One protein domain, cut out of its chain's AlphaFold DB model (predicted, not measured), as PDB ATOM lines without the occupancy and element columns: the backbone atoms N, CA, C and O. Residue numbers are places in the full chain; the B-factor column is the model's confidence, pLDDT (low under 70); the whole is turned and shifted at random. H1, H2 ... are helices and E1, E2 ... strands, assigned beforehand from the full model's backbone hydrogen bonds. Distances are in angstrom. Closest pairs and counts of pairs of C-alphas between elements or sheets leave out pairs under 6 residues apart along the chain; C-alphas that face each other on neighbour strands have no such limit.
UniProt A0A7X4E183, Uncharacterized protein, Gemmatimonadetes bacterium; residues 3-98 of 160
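What this domain is: This is residues 3 to 98 of the 160 residues of an uncharacterized protein of Gemmatimonadetes bacterium (UniProt A0A7X4E183). What is the main picture? A short parallel pair of strands, E1 and E2, lies in the middle of a flat domain, with H4 and H5 packed on it and crossing each other, and H3 packed on both of these helices. H1 and H2 make the other end, away from those three helices. What are the make-up and size? The printed part has 96 residues, with the elements H1 H2 E1 E2 H3 H4 H5 in that order, five helices and two strands, and its class is mostly helix. It is compact, with a radius of gyration of the C-alphas of 12.8 A, and spans 36 by 31 by 16 A.

How they stand to each other: How does the printed part begin? Residues 3 to 4 pair, parallel, with residues 32 to 33 of E1, residues 31 to 34. H1, residues 7 to 12, and H2, residues 14 to 24, meet only through their link and touch no helix; the closest C-alphas of H1 and E1, Arg 7 and Ala 34, are 7.2 A apart. How do the strands pair? E1 and E2, residues 46 to 48, are parallel neighbours at 40 degrees, with N 47 and O 32 at 2.8 A, within hydrogen-bond range. How do the later helices stand? H4, residues 64 to 76, touches H3, residues 51 to 57, with residues 64 to 68 alone, at a steep tilt of 54 degrees, the same way; the closest C-alphas, Arg 54 and Thr 64, are 6.0 A apart. H5, residues 83 to 97, touches H4 with residues 85 to 90 alone, at a steep tilt of 67 degrees, opposite ways, closest at C-alphas Val 72 and Ala 86, 5.9 A. With residues 93 to 97 alone H5 touches H3, about perpendicular at 83 degrees, closest at C-alphas Leu 53 and Ala 97, 5.4 A. What do the helix backbones show? In H1, H2, H4 and H5 every O i to N i+4 pair is within hydrogen-bond range; in H3 1 of 3 is, beside 3 of 4 O i to N i+3 pairs.

Where its parts are: Where do the elements begin and end? H1 begins at C-alpha 7 (9.450, -32.155, 23.238), and H5 ends at C-alpha 97 (19.232, -33.610, 3.876). How long are the longer ones? H2 is 15.4 A, H4 18.2 A and H5 20.4 A from first to last C-alpha.

The domain as a whole: How far does it reach? The two C-alphas farthest apart, Arg 23 and Gly 98, are 37.4 A apart. Are there cuts, long links or weak places? The printed part has no cut, and the link E1 to E2, 11 residues, is long. The mean pLDDT of the printed part is 92.2, and no printed residue is under 70.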
ATOM      1  N   VAL A   3      15.917 -43.139  23.216       95.19
ATOM      2  CA  VAL A   3      14.714 -42.413  23.616       95.19
ATOM      3  C   VAL A   3      14.288 -41.531  22.451       95.19
ATOM      4  O   VAL A   3      15.023 -40.636  22.044       95.19
ATOM      5  N   CYS A   4      13.104 -41.799  21.905       94.38
ATOM      6  CA  CYS A   4      12.537 -41.077  20.763       94.38
ATOM      7  C   CYS A   4      11.188 -40.492  21.173       94.38
ATOM      8  O   CYS A   4      10.153 -41.137  21.021       94.38
ATOM      9  N   LEU A   5      11.198 -39.284  21.730       90.44
ATOM     10  CA  LEU A   5      10.004 -38.633  22.263       90.44
ATOM     11  C   LEU A   5       9.885 -37.210  21.714       90.44
ATOM     12  O   LEU A   5      10.879 -36.558  21.402       90.44
ATOM     13  N   GLY A   6       8.650 -36.725  21.591       86.75
ATOM     14  CA  GLY A   6       8.401 -35.314  21.300       86.75
ATOM     15  C   GLY A   6       8.770 -34.428  22.491       86.75
ATOM     16  O   GLY A   6       8.788 -34.890  23.631       86.75
ATOM     17  N   ARG A   7       9.002 -33.135  22.234       87.12
ATOM     18  CA  ARG A   7       9.450 -32.155  23.238       87.12
ATOM     19  C   ARG A   7       8.616 -32.165  24.528       87.12
ATOM     20  O   ARG A   7       9.188 -32.296  25.601       87.12
ATOM     21  N   ASN A   8       7.289 -32.114  24.420       89.06
ATOM     22  CA  ASN A   8       6.400 -32.088  25.592       89.06
ATOM     23  C   ASN A   8       6.520 -33.361  26.445       89.06
ATOM     24  O   ASN A   8       6.462 -33.301  27.668       89.06
ATOM     25  N   TYR A   9       6.701 -34.520  25.802       91.81
ATOM     26  CA  TYR A   9       6.908 -35.778  26.517       91.81
ATOM     27  C   TYR A   9       8.292 -35.829  27.162       91.81
ATOM     28  O   TYR A   9       8.393 -36.269  28.299       91.81
ATOM     29  N   LEU A  10       9.335 -35.343  26.478       93.38
ATOM     30  CA  LEU A  10      10.684 -35.247  27.047       93.38
ATOM     31  C   LEU A  10      10.718 -34.373  28.294       93.38
ATOM     32  O   LEU A  10      11.351 -34.754  29.268       93.38
ATOM     33  N   GLU A  11      10.028 -33.234  28.280       93.25
ATOM     34  CA  GLU A  11       9.922 -32.364  29.454       93.25
ATOM     35  C   GLU A  11       9.217 -33.070  30.615       93.25
ATOM     36  O   GLU A  11       9.690 -32.995  31.748       93.25
ATOM     37  N   ALA A  12       8.146 -33.819  30.331       96.06
ATOM     38  CA  ALA A  12       7.413 -34.569  31.346       96.06
ATOM     39  C   ALA A  12       8.247 -35.682  32.006       96.06
ATOM     40  O   ALA A  12       8.074 -35.930  33.194       96.06
ATOM     41  N   VAL A  13       9.156 -36.329  31.264       96.25
ATOM     42  CA  VAL A  13       9.999 -37.437  31.769       96.25
ATOM     43  C   VAL A  13      11.451 -37.029  32.041       96.25
ATOM     44  O   VAL A  13      12.309 -37.881  32.273       96.25
ATOM     45  N   ALA A  14      11.770 -35.733  31.998       95.19
ATOM     46  CA  ALA A  14      13.151 -35.253  32.077       95.19
ATOM     47  C   ALA A  14      13.837 -35.662  33.387       95.19
ATOM     48  O   ALA A  14      15.012 -36.020  33.381       95.19
ATOM     49  N   ALA A  15      13.107 -35.616  34.505       96.06
ATOM     50  CA  ALA A  15      13.623 -36.027  35.808       96.06
ATOM     51  C   ALA A  15      13.953 -37.529  35.841       96.06
ATOM     52  O   ALA A  15      15.026 -37.909  36.309       96.06
ATOM     53  N   ASP A  16      13.083 -38.367  35.275       96.56
ATOM     54  CA  ASP A  16      13.287 -39.817  35.213       96.56
ATOM     55  C   ASP A  16      14.484 -40.186  34.329       96.56
ATOM     56  O   ASP A  16      15.277 -41.060  34.682       96.56
ATOM     57  N   LEU A  17      14.659 -39.490  33.198       95.38
ATOM     58  CA  LEU A  17      15.805 -39.696  32.308       95.38
ATOM     59  C   LEU A  17      17.133 -39.338  32.984       95.38
ATOM     60  O   LEU A  17      18.100 -40.081  32.836       95.38
ATOM     61  N   LYS A  18      17.180 -38.251  33.762       95.19
ATOM     62  CA  LYS A  18      18.377 -37.882  34.537       95.19
ATOM     63  C   LYS A  18      18.707 -38.931  35.587       95.19
ATOM     64  O   LYS A  18      19.832 -39.414  35.630       95.19
ATOM     65  N   ALA A  19      17.710 -39.343  36.370       95.25
ATOM     66  CA  ALA A  19      17.884 -40.382  37.380       95.25
ATOM     67  C   ALA A  19      18.346 -41.714  36.760       95.25
ATOM     68  O   ALA A  19      19.131 -42.450  37.358       95.25
ATOM     69  N   LEU A  20      17.883 -42.030  35.546       93.44
ATOM     70  CA  LEU A  20      18.354 -43.186  34.788       93.44
ATOM     71  C   LEU A  20      19.825 -43.042  34.374       93.44
ATOM     72  O   LEU A  20      20.590 -43.986  34.563       93.44
ATOM     73  N   ILE A  21      20.222 -41.893  33.821       93.12
ATOM     74  CA  ILE A  21      21.608 -41.624  33.409       93.12
ATOM     75  C   ILE A  21      22.555 -41.722  34.612       93.12
ATOM     76  O   ILE A  21      23.555 -42.435  34.541       93.12
ATOM     77  N   GLU A  22      22.196 -41.098  35.737       93.44
ATOM     78  CA  GLU A  22      22.959 -41.169  36.991       93.44
ATOM     79  C   GLU A  22      23.133 -42.616  37.471       93.44
ATOM     80  O   GLU A  22      24.231 -43.026  37.843       93.44
ATOM     81  N   ARG A  23      22.069 -43.427  37.409       94.00
ATOM     82  CA  ARG A  23      22.113 -44.847  37.794       94.00
ATOM     83  C   ARG A  23      22.959 -45.709  36.867       94.00
ATOM     84  O   ARG A  23      23.543 -46.688  37.324       94.00
ATOM     85  N   LEU A  24      22.983 -45.395  35.574       90.44
ATOM     86  CA  LEU A  24      23.795 -46.121  34.599       90.44
ATOM     87  C   LEU A  24      25.281 -45.756  34.700       90.44
ATOM     88  O   LEU A  24      26.112 -46.547  34.258       90.44
ATOM     89  N   GLY A  25      25.604 -44.592  35.273       88.31
ATOM     90  CA  GLY A  25      26.975 -44.109  35.469       88.31
ATOM     91  C   GLY A  25      27.710 -43.749  34.174       88.31
ATOM     92  O   GLY A  25      28.902 -43.464  34.214       88.31
ATOM     93  N   ASP A  26      27.017 -43.789  33.035       87.69
ATOM     94  CA  ASP A  26      27.573 -43.563  31.705       87.69
ATOM     95  C   ASP A  26      26.495 -42.959  30.778       87.69
ATOM     96  O   ASP A  26      25.614 -43.685  30.291       87.69
ATOM     97  N   PRO A  27      26.539 -41.635  30.530       85.25
ATOM     98  CA  PRO A  27      25.584 -40.931  29.673       85.25
ATOM     99  C   PRO A  27      25.560 -41.425  28.225       85.25
ATOM    100  O   PRO A  27      24.519 -41.324  27.571       85.25
ATOM    101  N   GLN A  28      26.651 -42.027  27.732       87.25
ATOM    102  CA  GLN A  28      26.738 -42.555  26.364       87.25
ATOM    103  C   GLN A  28      25.794 -43.746  26.140       87.25
ATOM    104  O   GLN A  28      25.444 -44.071  25.005       87.25
ATOM    105  N   ARG A  29      25.321 -44.385  27.218       86.56
ATOM    106  CA  ARG A  29      24.382 -45.516  27.153       86.56
ATOM    107  C   ARG A  29      22.933 -45.092  26.975       86.56
ATOM    108  O   ARG A  29      22.084 -45.959  26.741       86.56
ATOM    109  N   VAL A  30      22.621 -43.803  27.083       93.31
ATOM    110  CA  VAL A  30      21.285 -43.253  26.839       93.31
ATOM    111  C   VAL A  30      21.395 -42.237  25.715       93.31
ATOM    112  O   VAL A  30      22.033 -41.208  25.864       93.31
ATOM    113  N   MET A  31      20.753 -42.515  24.588       95.50
ATOM    114  CA  MET A  31      20.707 -41.602  23.450       95.50
ATOM    115  C   MET A  31      19.306 -41.015  23.331       95.50
ATOM    116  O   MET A  31      18.339 -41.745  23.099       95.50
ATOM    117  N   VAL A  32      19.192 -39.701  23.474       96.69
ATOM    118  CA  VAL A  32      17.937 -38.954  23.381       96.69
ATOM    119  C   VAL A  32      17.869 -38.276  22.017       96.69
ATOM    120  O   VAL A  32      18.543 -37.280  21.774       96.69
ATOM    121  N   PHE A  33      17.049 -38.826  21.121       96.12
ATOM    122  CA  PHE A  33      16.838 -38.323  19.765       96.12
ATOM    123  C   PHE A  33      15.743 -37.264  19.784       96.12
ATOM    124  O   PHE A  33      14.556 -37.585  19.904       96.12
ATOM    125  N   ALA A  34      16.135 -35.998  19.661       93.75
ATOM    126  CA  ALA A  34      15.213 -34.884  19.808       93.75
ATOM    127  C   ALA A  34      15.644 -33.636  19.027       93.75
ATOM    128  O   ALA A  34      16.821 -33.420  18.735       93.75
ATOM    129  N   SER A  35      14.662 -32.809  18.670       89.81
ATOM    130  CA  SER A  35      14.887 -31.531  17.998       89.81
ATOM    131  C   SER A  35      15.019 -30.378  18.994       89.81
ATOM    132  O   SER A  35      14.481 -30.410  20.103       89.81
ATOM    133  N   GLY A  36      15.710 -29.321  18.566       88.38
ATOM    134  CA  GLY A  36      15.938 -28.125  19.372       88.38
ATOM    135  C   GLY A  36      17.077 -28.280  20.379       88.38
ATOM    136  O   GLY A  36      17.976 -29.105  20.212       88.38
ATOM    137  N   VAL A  37      17.046 -27.429  21.404       90.81
ATOM    138  CA  VAL A  37      18.092 -27.345  22.431       90.81
ATOM    139  C   VAL A  37      17.936 -28.493  23.438       90.81
ATOM    140  O   VAL A  37      16.794 -28.766  23.835       90.81
ATOM    141  N   PRO A  38      19.043 -29.131  23.873       94.31
ATOM    142  CA  PRO A  38      19.017 -30.118  24.945       94.31
ATOM    143  C   PRO A  38      18.335 -29.595  26.210       94.31
ATOM    144  O   PRO A  38      18.437 -28.414  26.550       94.31
ATOM    145  N   LEU A  39      17.651 -30.486  26.928       93.75
ATOM    146  CA  LEU A  39      17.171 -30.167  28.271       93.75
ATOM    147  C   LEU A  39      18.354 -30.174  29.254       93.75
ATOM    148  O   LEU A  39      19.220 -31.041  29.112       93.75
ATOM    149  N   PRO A  40      18.369 -29.284  30.268       93.38
ATOM    150  CA  PRO A  40      19.444 -29.238  31.255       93.38
ATOM    151  C   PRO A  40      19.690 -30.605  31.882       93.38
ATOM    152  O   PRO A  40      18.727 -31.200  32.361       93.38
ATOM    153  N   GLY A  41      20.926 -31.092  31.924       92.12
ATOM    154  CA  GLY A  41      21.304 -32.405  32.465       92.12
ATOM    155  C   GLY A  41      21.119 -33.589  31.507       92.12
ATOM    156  O   GLY A  41      21.303 -34.727  31.926       92.12
ATOM    157  N   LEU A  42      20.727 -33.351  30.251       94.75
ATOM    158  CA  LEU A  42      20.660 -34.370  29.193       94.75
ATOM    159  C   LEU A  42      21.633 -34.082  28.039       94.75
ATOM    160  O   LEU A  42      21.584 -34.771  27.022       94.75
ATOM    161  N   GLU A  43      22.500 -33.076  28.166       95.00
ATOM    162  CA  GLU A  43      23.387 -32.586  27.107       95.00
ATOM    163  C   GLU A  43      24.285 -33.695  26.571       95.00
ATOM    164  O   GLU A  43      24.395 -33.855  25.360       95.00
ATOM    165  N   GLU A  44      24.884 -34.497  27.448       95.06
ATOM    166  CA  GLU A  44      25.796 -35.579  27.059       95.06
ATOM    167  C   GLU A  44      25.082 -36.750  26.383       95.06
ATOM    168  O   GLU A  44      25.675 -37.418  25.545       95.06
ATOM    169  N   SER A  45      23.794 -36.941  26.670       95.81
ATOM    170  CA  SER A  45      22.945 -37.976  26.073       95.81
ATOM    171  C   SER A  45      22.200 -37.501  24.820       95.81
ATOM    172  O   SER A  45      21.495 -38.282  24.177       95.81
ATOM    173  N   TRP A  46      22.305 -36.220  24.462       96.06
ATOM    174  CA  TRP A  46      21.489 -35.618  23.411       96.06
ATOM    175  C   TRP A  46      22.025 -35.897  22.007       96.06
ATOM    176  O   TRP A  46      23.170 -35.564  21.687       96.06
ATOM    177  N   VAL A  47      21.156 -36.414  21.138       96.50
ATOM    178  CA  VAL A  47      21.400 -36.600  19.707       96.50
ATOM    179  C   VAL A  47      20.494 -35.628  18.932       96.50
ATOM    180  O   VAL A  47      19.273 -35.818  18.908       96.50
ATOM    181  N   PRO A  48      21.055 -34.567  18.321       94.44
ATOM    182  CA  PRO A  48      20.271 -33.501  17.710       94.44
ATOM    183  C   PRO A  48      19.628 -33.945  16.394       94.44
ATOM    184  O   PRO A  48      20.300 -34.453  15.498       94.44
ATOM    185  N   ILE A  49      18.324 -33.694  16.263       93.06
ATOM    186  CA  ILE A  49      17.522 -34.054  15.086       93.06
ATOM    187  C   ILE A  49      17.053 -32.798  14.356       93.06
ATOM    188  O   ILE A  49      16.302 -31.985  14.904       93.06
ATOM    189  N   SER A  50      17.457 -32.670  13.091       89.31
ATOM    190  CA  SER A  50      16.957 -31.635  12.185       89.31
ATOM    191  C   SER A  50      15.630 -32.044  11.546       89.31
ATOM    192  O   SER A  50      15.421 -33.202  11.181       89.31
ATOM    193  N   GLY A  51      14.734 -31.073  11.342       85.44
ATOM    194  CA  GLY A  51      13.504 -31.285  10.573       85.44
ATOM    195  C   GLY A  51      13.769 -31.648   9.105       85.44
ATOM    196  O   GLY A  51      12.963 -32.365   8.506       85.44
ATOM    197  N   GLY A  52      14.910 -31.211   8.554       89.19
ATOM    198  CA  GLY A  52      15.358 -31.513   7.189       89.19
ATOM    199  C   GLY A  52      15.492 -33.007   6.926       89.19
ATOM    200  O   GLY A  52      15.145 -33.467   5.846       89.19
ATOM    201  N   LEU A  53      15.837 -33.800   7.949       92.31
ATOM    202  CA  LEU A  53      15.991 -35.256   7.844       92.31
ATOM    203  C   LEU A  53      14.745 -35.965   7.296       92.31
ATOM    204  O   LEU A  53      14.853 -37.035   6.706       92.31
ATOM    205  N   ARG A  54      13.553 -35.368   7.421       90.56
ATOM    206  CA  ARG A  54      12.330 -35.889   6.793       90.56
ATOM    207  C   ARG A  54      12.432 -35.973   5.261       90.56
ATOM    208  O   ARG A  54      11.762 -36.819   4.675       90.56
ATOM    209  N   LEU A  55      13.226 -35.118   4.618       89.75
ATOM    210  CA  LEU A  55      13.402 -35.100   3.162       89.75
ATOM    211  C   LEU A  55      14.079 -36.375   2.648       89.75
ATOM    212  O   LEU A  55      13.711 -36.855   1.581       89.75
ATOM    213  N   ILE A  56      14.996 -36.951   3.431       93.69
ATOM    214  CA  ILE A  56      15.742 -38.164   3.059       93.69
ATOM    215  C   ILE A  56      15.218 -39.426   3.762       93.69
ATOM    216  O   ILE A  56      15.181 -40.497   3.165       93.69
ATOM    217  N   LEU A  57      14.735 -39.318   5.007       93.06
ATOM    218  CA  LEU A  57      14.209 -40.453   5.784       93.06
ATOM    219  C   LEU A  57      12.702 -40.685   5.568       93.06
ATOM    220  O   LEU A  57      12.141 -41.693   6.019       93.06
ATOM    221  N   GLY A  58      12.021 -39.744   4.910       89.44
ATOM    222  CA  GLY A  58      10.579 -39.754   4.690       89.44
ATOM    223  C   GLY A  58       9.750 -39.613   5.974       89.44
ATOM    224  O   GLY A  58      10.236 -39.275   7.053       89.44
ATOM    225  N   GLY A  59       8.450 -39.896   5.862       89.12
ATOM    226  CA  GLY A  59       7.518 -39.882   6.992       89.12
ATOM    227  C   GLY A  59       6.937 -38.504   7.313       89.12
ATOM    228  O   GLY A  59       6.734 -37.667   6.432       89.12
ATOM    229  N   THR A  60       6.613 -38.288   8.583       85.12
ATOM    230  CA  THR A  60       6.029 -37.060   9.157       85.12
ATOM    231  C   THR A  60       6.988 -36.467  10.183       85.12
ATOM    232  O   THR A  60       7.822 -37.188  10.721       85.12
ATOM    233  N   SER A  61       6.820 -35.192  10.548       78.94
ATOM    234  CA  SER A  61       7.618 -34.569  11.620       78.94
ATOM    235  C   SER A  61       7.540 -35.330  12.950       78.94
ATOM    236  O   SER A  61       8.516 -35.382  13.688       78.94
ATOM    237  N   SER A  62       6.400 -35.968  13.243       81.38
ATOM    238  CA  SER A  62       6.222 -36.791  14.446       81.38
ATOM    239  C   SER A  62       6.985 -38.119  14.417       81.38
ATOM    240  O   SER A  62       7.244 -38.681  15.474       81.38
ATOM    241  N   SER A  63       7.346 -38.628  13.234       89.88
ATOM    242  CA  SER A  63       8.107 -39.876  13.085       89.88
ATOM    243  C   SER A  63       9.589 -39.651  12.786       89.88
ATOM    244  O   SER A  63      10.342 -40.623  12.750       89.88
ATOM    245  N   THR A  64      10.028 -38.400  12.605       91.75
ATOM    246  CA  THR A  64      11.421 -38.074  12.274       91.75
ATOM    247  C   THR A  64      12.393 -38.569  13.344       91.75
ATOM    248  O   THR A  64      13.353 -39.234  12.987       91.75
ATOM    249  N   THR A  65      12.125 -38.359  14.638       92.62
ATOM    250  CA  THR A  65      13.022 -38.813  15.725       92.62
ATOM    251  C   THR A  65      13.211 -40.332  15.736       92.62
ATOM    252  O   THR A  65      14.339 -40.812  15.808       92.62
ATOM    253  N   LEU A  66      12.124 -41.094  15.580       94.25
ATOM    254  CA  LEU A  66      12.173 -42.556  15.503       94.25
ATOM    255  C   LEU A  66      12.916 -43.046  14.251       94.25
ATOM    256  O   LEU A  66      13.703 -43.986  14.322       94.25
ATOM    257  N   ARG A  67      12.673 -42.417  13.096       95.56
ATOM    258  CA  ARG A  67      13.353 -42.767  11.839       95.56
ATOM    259  C   ARG A  67      14.842 -42.444  11.890       95.56
ATOM    260  O   ARG A  67      15.636 -43.227  11.389       95.56
ATOM    261  N   SER A  68      15.214 -41.344  12.532       95.38
ATOM    262  CA  SER A  68      16.606 -40.991  12.790       95.38
ATOM    263  C   SER A  68      17.299 -42.016  13.682       95.38
ATOM    264  O   SER A  68      18.380 -42.483  13.339       95.38
ATOM    265  N   ALA A  69      16.659 -42.433  14.778       95.50
ATOM    266  CA  ALA A  69      17.176 -43.504  15.626       95.50
ATOM    267  C   ALA A  69      17.347 -44.816  14.851       95.50
ATOM    268  O   ALA A  69      18.378 -45.473  14.962       95.50
ATOM    269  N   LYS A  70      16.370 -45.170  14.009       95.50
ATOM    270  CA  LYS A  70      16.469 -46.336  13.130       95.50
ATOM    271  C   LYS A  70      17.660 -46.229  12.166       95.50
ATOM    272  O   LYS A  70      18.410 -47.189  12.067       95.50
ATOM    273  N   ALA A  71      17.856 -45.082  11.515       95.62
ATOM    274  CA  ALA A  71      18.982 -44.867  10.605       95.62
ATOM    275  C   ALA A  71      20.337 -45.014  11.318       95.62
ATOM    276  O   ALA A  71      21.237 -45.663  10.797       95.62
ATOM    277  N   VAL A  72      20.456 -44.488  12.543       95.75
ATOM    278  CA  VAL A  72      21.653 -44.686  13.375       95.75
ATOM    279  C   VAL A  72      21.878 -46.167  13.679       95.75
ATOM    280  O   VAL A  72      22.993 -46.648  13.524       95.75
ATOM    281  N   LEU A  73      20.840 -46.910  14.075       93.88
ATOM    282  CA  LEU A  73      20.966 -48.350  14.331       93.88
ATOM    283  C   LEU A  73      21.391 -49.136  13.088       93.88
ATOM    284  O   LEU A  73      22.217 -50.038  13.191       93.88
ATOM    285  N   GLU A  74      20.822 -48.808  11.928       94.81
ATOM    286  CA  GLU A  74      21.154 -49.466  10.663       94.81
ATOM    287  C   GLU A  74      22.618 -49.227  10.264       94.81
ATOM    288  O   GLU A  74      23.265 -50.149   9.773       94.81
ATOM    289  N   GLU A  75      23.157 -48.033  10.519       94.62
ATOM    290  CA  GLU A  75      24.542 -47.683  10.183       94.62
ATOM    291  C   GLU A  75      25.567 -48.184  11.207       94.62
ATOM    292  O   GLU A  75      26.649 -48.625  10.821       94.62
ATOM    293  N   LEU A  76      25.227 -48.184  12.501       92.06
ATOM    294  CA  LEU A  76      26.073 -48.781  13.541       92.06
ATOM    295  C   LEU A  76      26.219 -50.297  13.355       92.06
ATOM    296  O   LEU A  76      27.269 -50.870  13.656       92.06
ATOM    297  N   GLY A  77      25.170 -50.968  12.872       90.50
ATOM    298  CA  GLY A  77      25.163 -52.413  12.681       90.50
ATOM    299  C   GLY A  77      25.425 -53.162  13.992       90.50
ATOM    300  O   GLY A  77      24.573 -53.197  14.876       90.50
ATOM    301  N   ALA A  78      26.599 -53.791  14.104       88.56
ATOM    302  CA  ALA A  78      27.014 -54.550  15.289       88.56
ATOM    303  C   ALA A  78      27.885 -53.747  16.275       88.56
ATOM    304  O   ALA A  78      28.288 -54.290  17.307       88.56
ATOM    305  N   LEU A  79      28.210 -52.487  15.965       86.00
ATOM    306  CA  LEU A  79      28.999 -51.640  16.855       86.00
ATOM    307  C   LEU A  79      28.214 -51.312  18.137       86.00
ATOM    308  O   LEU A  79      26.987 -51.163  18.090       86.00
ATOM    309  N   PRO A  80      28.893 -51.201  19.294       85.06
ATOM    310  CA  PRO A  80      28.251 -50.766  20.524       85.06
ATOM    311  C   PRO A  80      27.665 -49.364  20.335       85.06
ATOM    312  O   PRO A  80      28.396 -48.464  19.942       85.06
ATOM    313  N   PRO A  81      26.380 -49.141  20.632       84.38
ATOM    314  CA  PRO A  81      25.782 -47.840  20.404       84.38
ATOM    315  C   PRO A  81      26.324 -46.797  21.386       84.38
ATOM    316  O   PRO A  81      26.225 -46.981  22.602       84.38
ATOM    317  N   SER A  82      26.832 -45.689  20.846       90.75
ATOM    318  CA  SER A  82      27.290 -44.517  21.595       90.75
ATOM    319  C   SER A  82      26.599 -43.238  21.115       90.75
ATOM    320  O   SER A  82      26.163 -43.128  19.962       90.75
ATOM    321  N   VAL A  83      26.492 -42.247  22.002       94.62
ATOM    322  CA  VAL A  83      25.925 -40.936  21.655       94.62
ATOM    323  C   VAL A  83      26.828 -40.222  20.655       94.62
ATOM    324  O   VAL A  83      26.326 -39.581  19.732       94.62
ATOM    325  N   ASP A  84      28.145 -40.353  20.796       94.12
ATOM    326  CA  ASP A  84      29.094 -39.677  19.914       94.12
ATOM    327  C   ASP A  84      29.044 -40.217  18.480       94.12
ATOM    328  O   ASP A  84      28.964 -39.428  17.537       94.12
ATOM    329  N   GLU A  85      28.975 -41.536  18.283       94.12
ATOM    330  CA  GLU A  85      28.782 -42.098  16.939       94.12
ATOM    331  C   GLU A  85      27.416 -41.713  16.364       94.12
ATOM    332  O   GLU A  85      27.321 -41.310  15.203       94.12
ATOM    333  N   ALA A  86      26.358 -41.745  17.184       95.75
ATOM    334  CA  ALA A  86      25.035 -41.297  16.761       95.75
ATOM    335  C   ALA A  86      25.049 -39.828  16.304       95.75
ATOM    336  O   ALA A  86      24.420 -39.488  15.302       95.75
ATOM    337  N   ARG A  87      25.794 -38.952  16.992       96.00
ATOM    338  CA  ARG A  87      25.977 -37.547  16.596       96.00
ATOM    339  C   ARG A  87      26.724 -37.413  15.282       96.00
ATOM    340  O   ARG A  87      26.306 -36.607  14.458       96.00
ATOM    341  N   VAL A  88      27.788 -38.187  15.070       95.81
ATOM    342  CA  VAL A  88      28.544 -38.178  13.807       95.81
ATOM    343  C   VAL A  88      27.636 -38.575  12.643       95.81
ATOM    344  O   VAL A  88      27.558 -37.856  11.643       95.81
ATOM    345  N   ILE A  89      26.883 -39.664  12.804       96.00
ATOM    346  CA  ILE A  89      25.927 -40.144  11.802       96.00
ATOM    347  C   ILE A  89      24.840 -39.089  11.537       96.00
ATOM    348  O   ILE A  89      24.555 -38.750  10.386       96.00
ATOM    349  N   MET A  90      24.258 -38.509  12.591       95.62
ATOM    350  CA  MET A  90      23.219 -37.483  12.455       95.62
ATOM    351  C   MET A  90      23.725 -36.180  11.851       95.62
ATOM    352  O   MET A  90      22.999 -35.569  11.067       95.62
ATOM    353  N   ALA A  91      24.950 -35.756  12.160       94.88
ATOM    354  CA  ALA A  91      25.559 -34.580  11.552       94.88
ATOM    355  C   ALA A  91      25.730 -34.779  10.040       94.88
ATOM    356  O   ALA A  91      25.342 -33.908   9.259       94.88
ATOM    357  N   ARG A  92      26.219 -35.956   9.623       95.75
ATOM    358  CA  ARG A  92      26.360 -36.325   8.208       95.75
ATOM    359  C   ARG A  92      25.011 -36.339   7.487       95.75
ATOM    360  O   ARG A  92      24.864 -35.679   6.462       95.75
ATOM    361  N   LEU A  93      24.018 -37.034   8.042       94.94
ATOM    362  CA  LEU A  93      22.680 -37.118   7.444       94.94
ATOM    363  C   LEU A  93      21.967 -35.761   7.416       94.94
ATOM    364  O   LEU A  93      21.231 -35.467   6.479       94.94
ATOM    365  N   THR A  94      22.196 -34.906   8.415       93.00
ATOM    366  CA  THR A  94      21.641 -33.546   8.430       93.00
ATOM    367  C   THR A  94      22.257 -32.687   7.331       93.00
ATOM    368  O   THR A  94      21.527 -31.973   6.648       93.00
ATOM    369  N   ALA A  95      23.574 -32.784   7.124       91.75
ATOM    370  CA  ALA A  95      24.254 -32.080   6.040       91.75
ATOM    371  C   ALA A  95      23.773 -32.544   4.653       91.75
ATOM    372  O   ALA A  95      23.632 -31.724   3.752       91.75
ATOM    373  N   GLU A  96      23.477 -33.837   4.494       91.75
ATOM    374  CA  GLU A  96      22.935 -34.409   3.254       91.75
ATOM    375  C   GLU A  96      21.485 -33.982   2.986       91.75
ATOM    376  O   GLU A  96      21.126 -33.676   1.850       91.75
ATOM    377  N   ALA A  97      20.645 -33.942   4.023       88.56
ATOM    378  CA  ALA A  97      19.232 -33.610   3.876       88.56
ATOM    379  C   ALA A  97      18.986 -32.151   3.462       88.56
ATOM    380  O   ALA A  97      17.965 -31.859   2.834       88.56
ATOM    381  N   GLY A  98      19.898 -31.249   3.832       80.31
ATOM    382  CA  GLY A  98      19.715 -29.811   3.687       80.31
ATOM    383  C   GLY A  98      18.598 -29.262   4.580       80.31
ATOM    384  O   GLY A  98      18.000 -29.962   5.406       80.31
TER     385      GLY A  98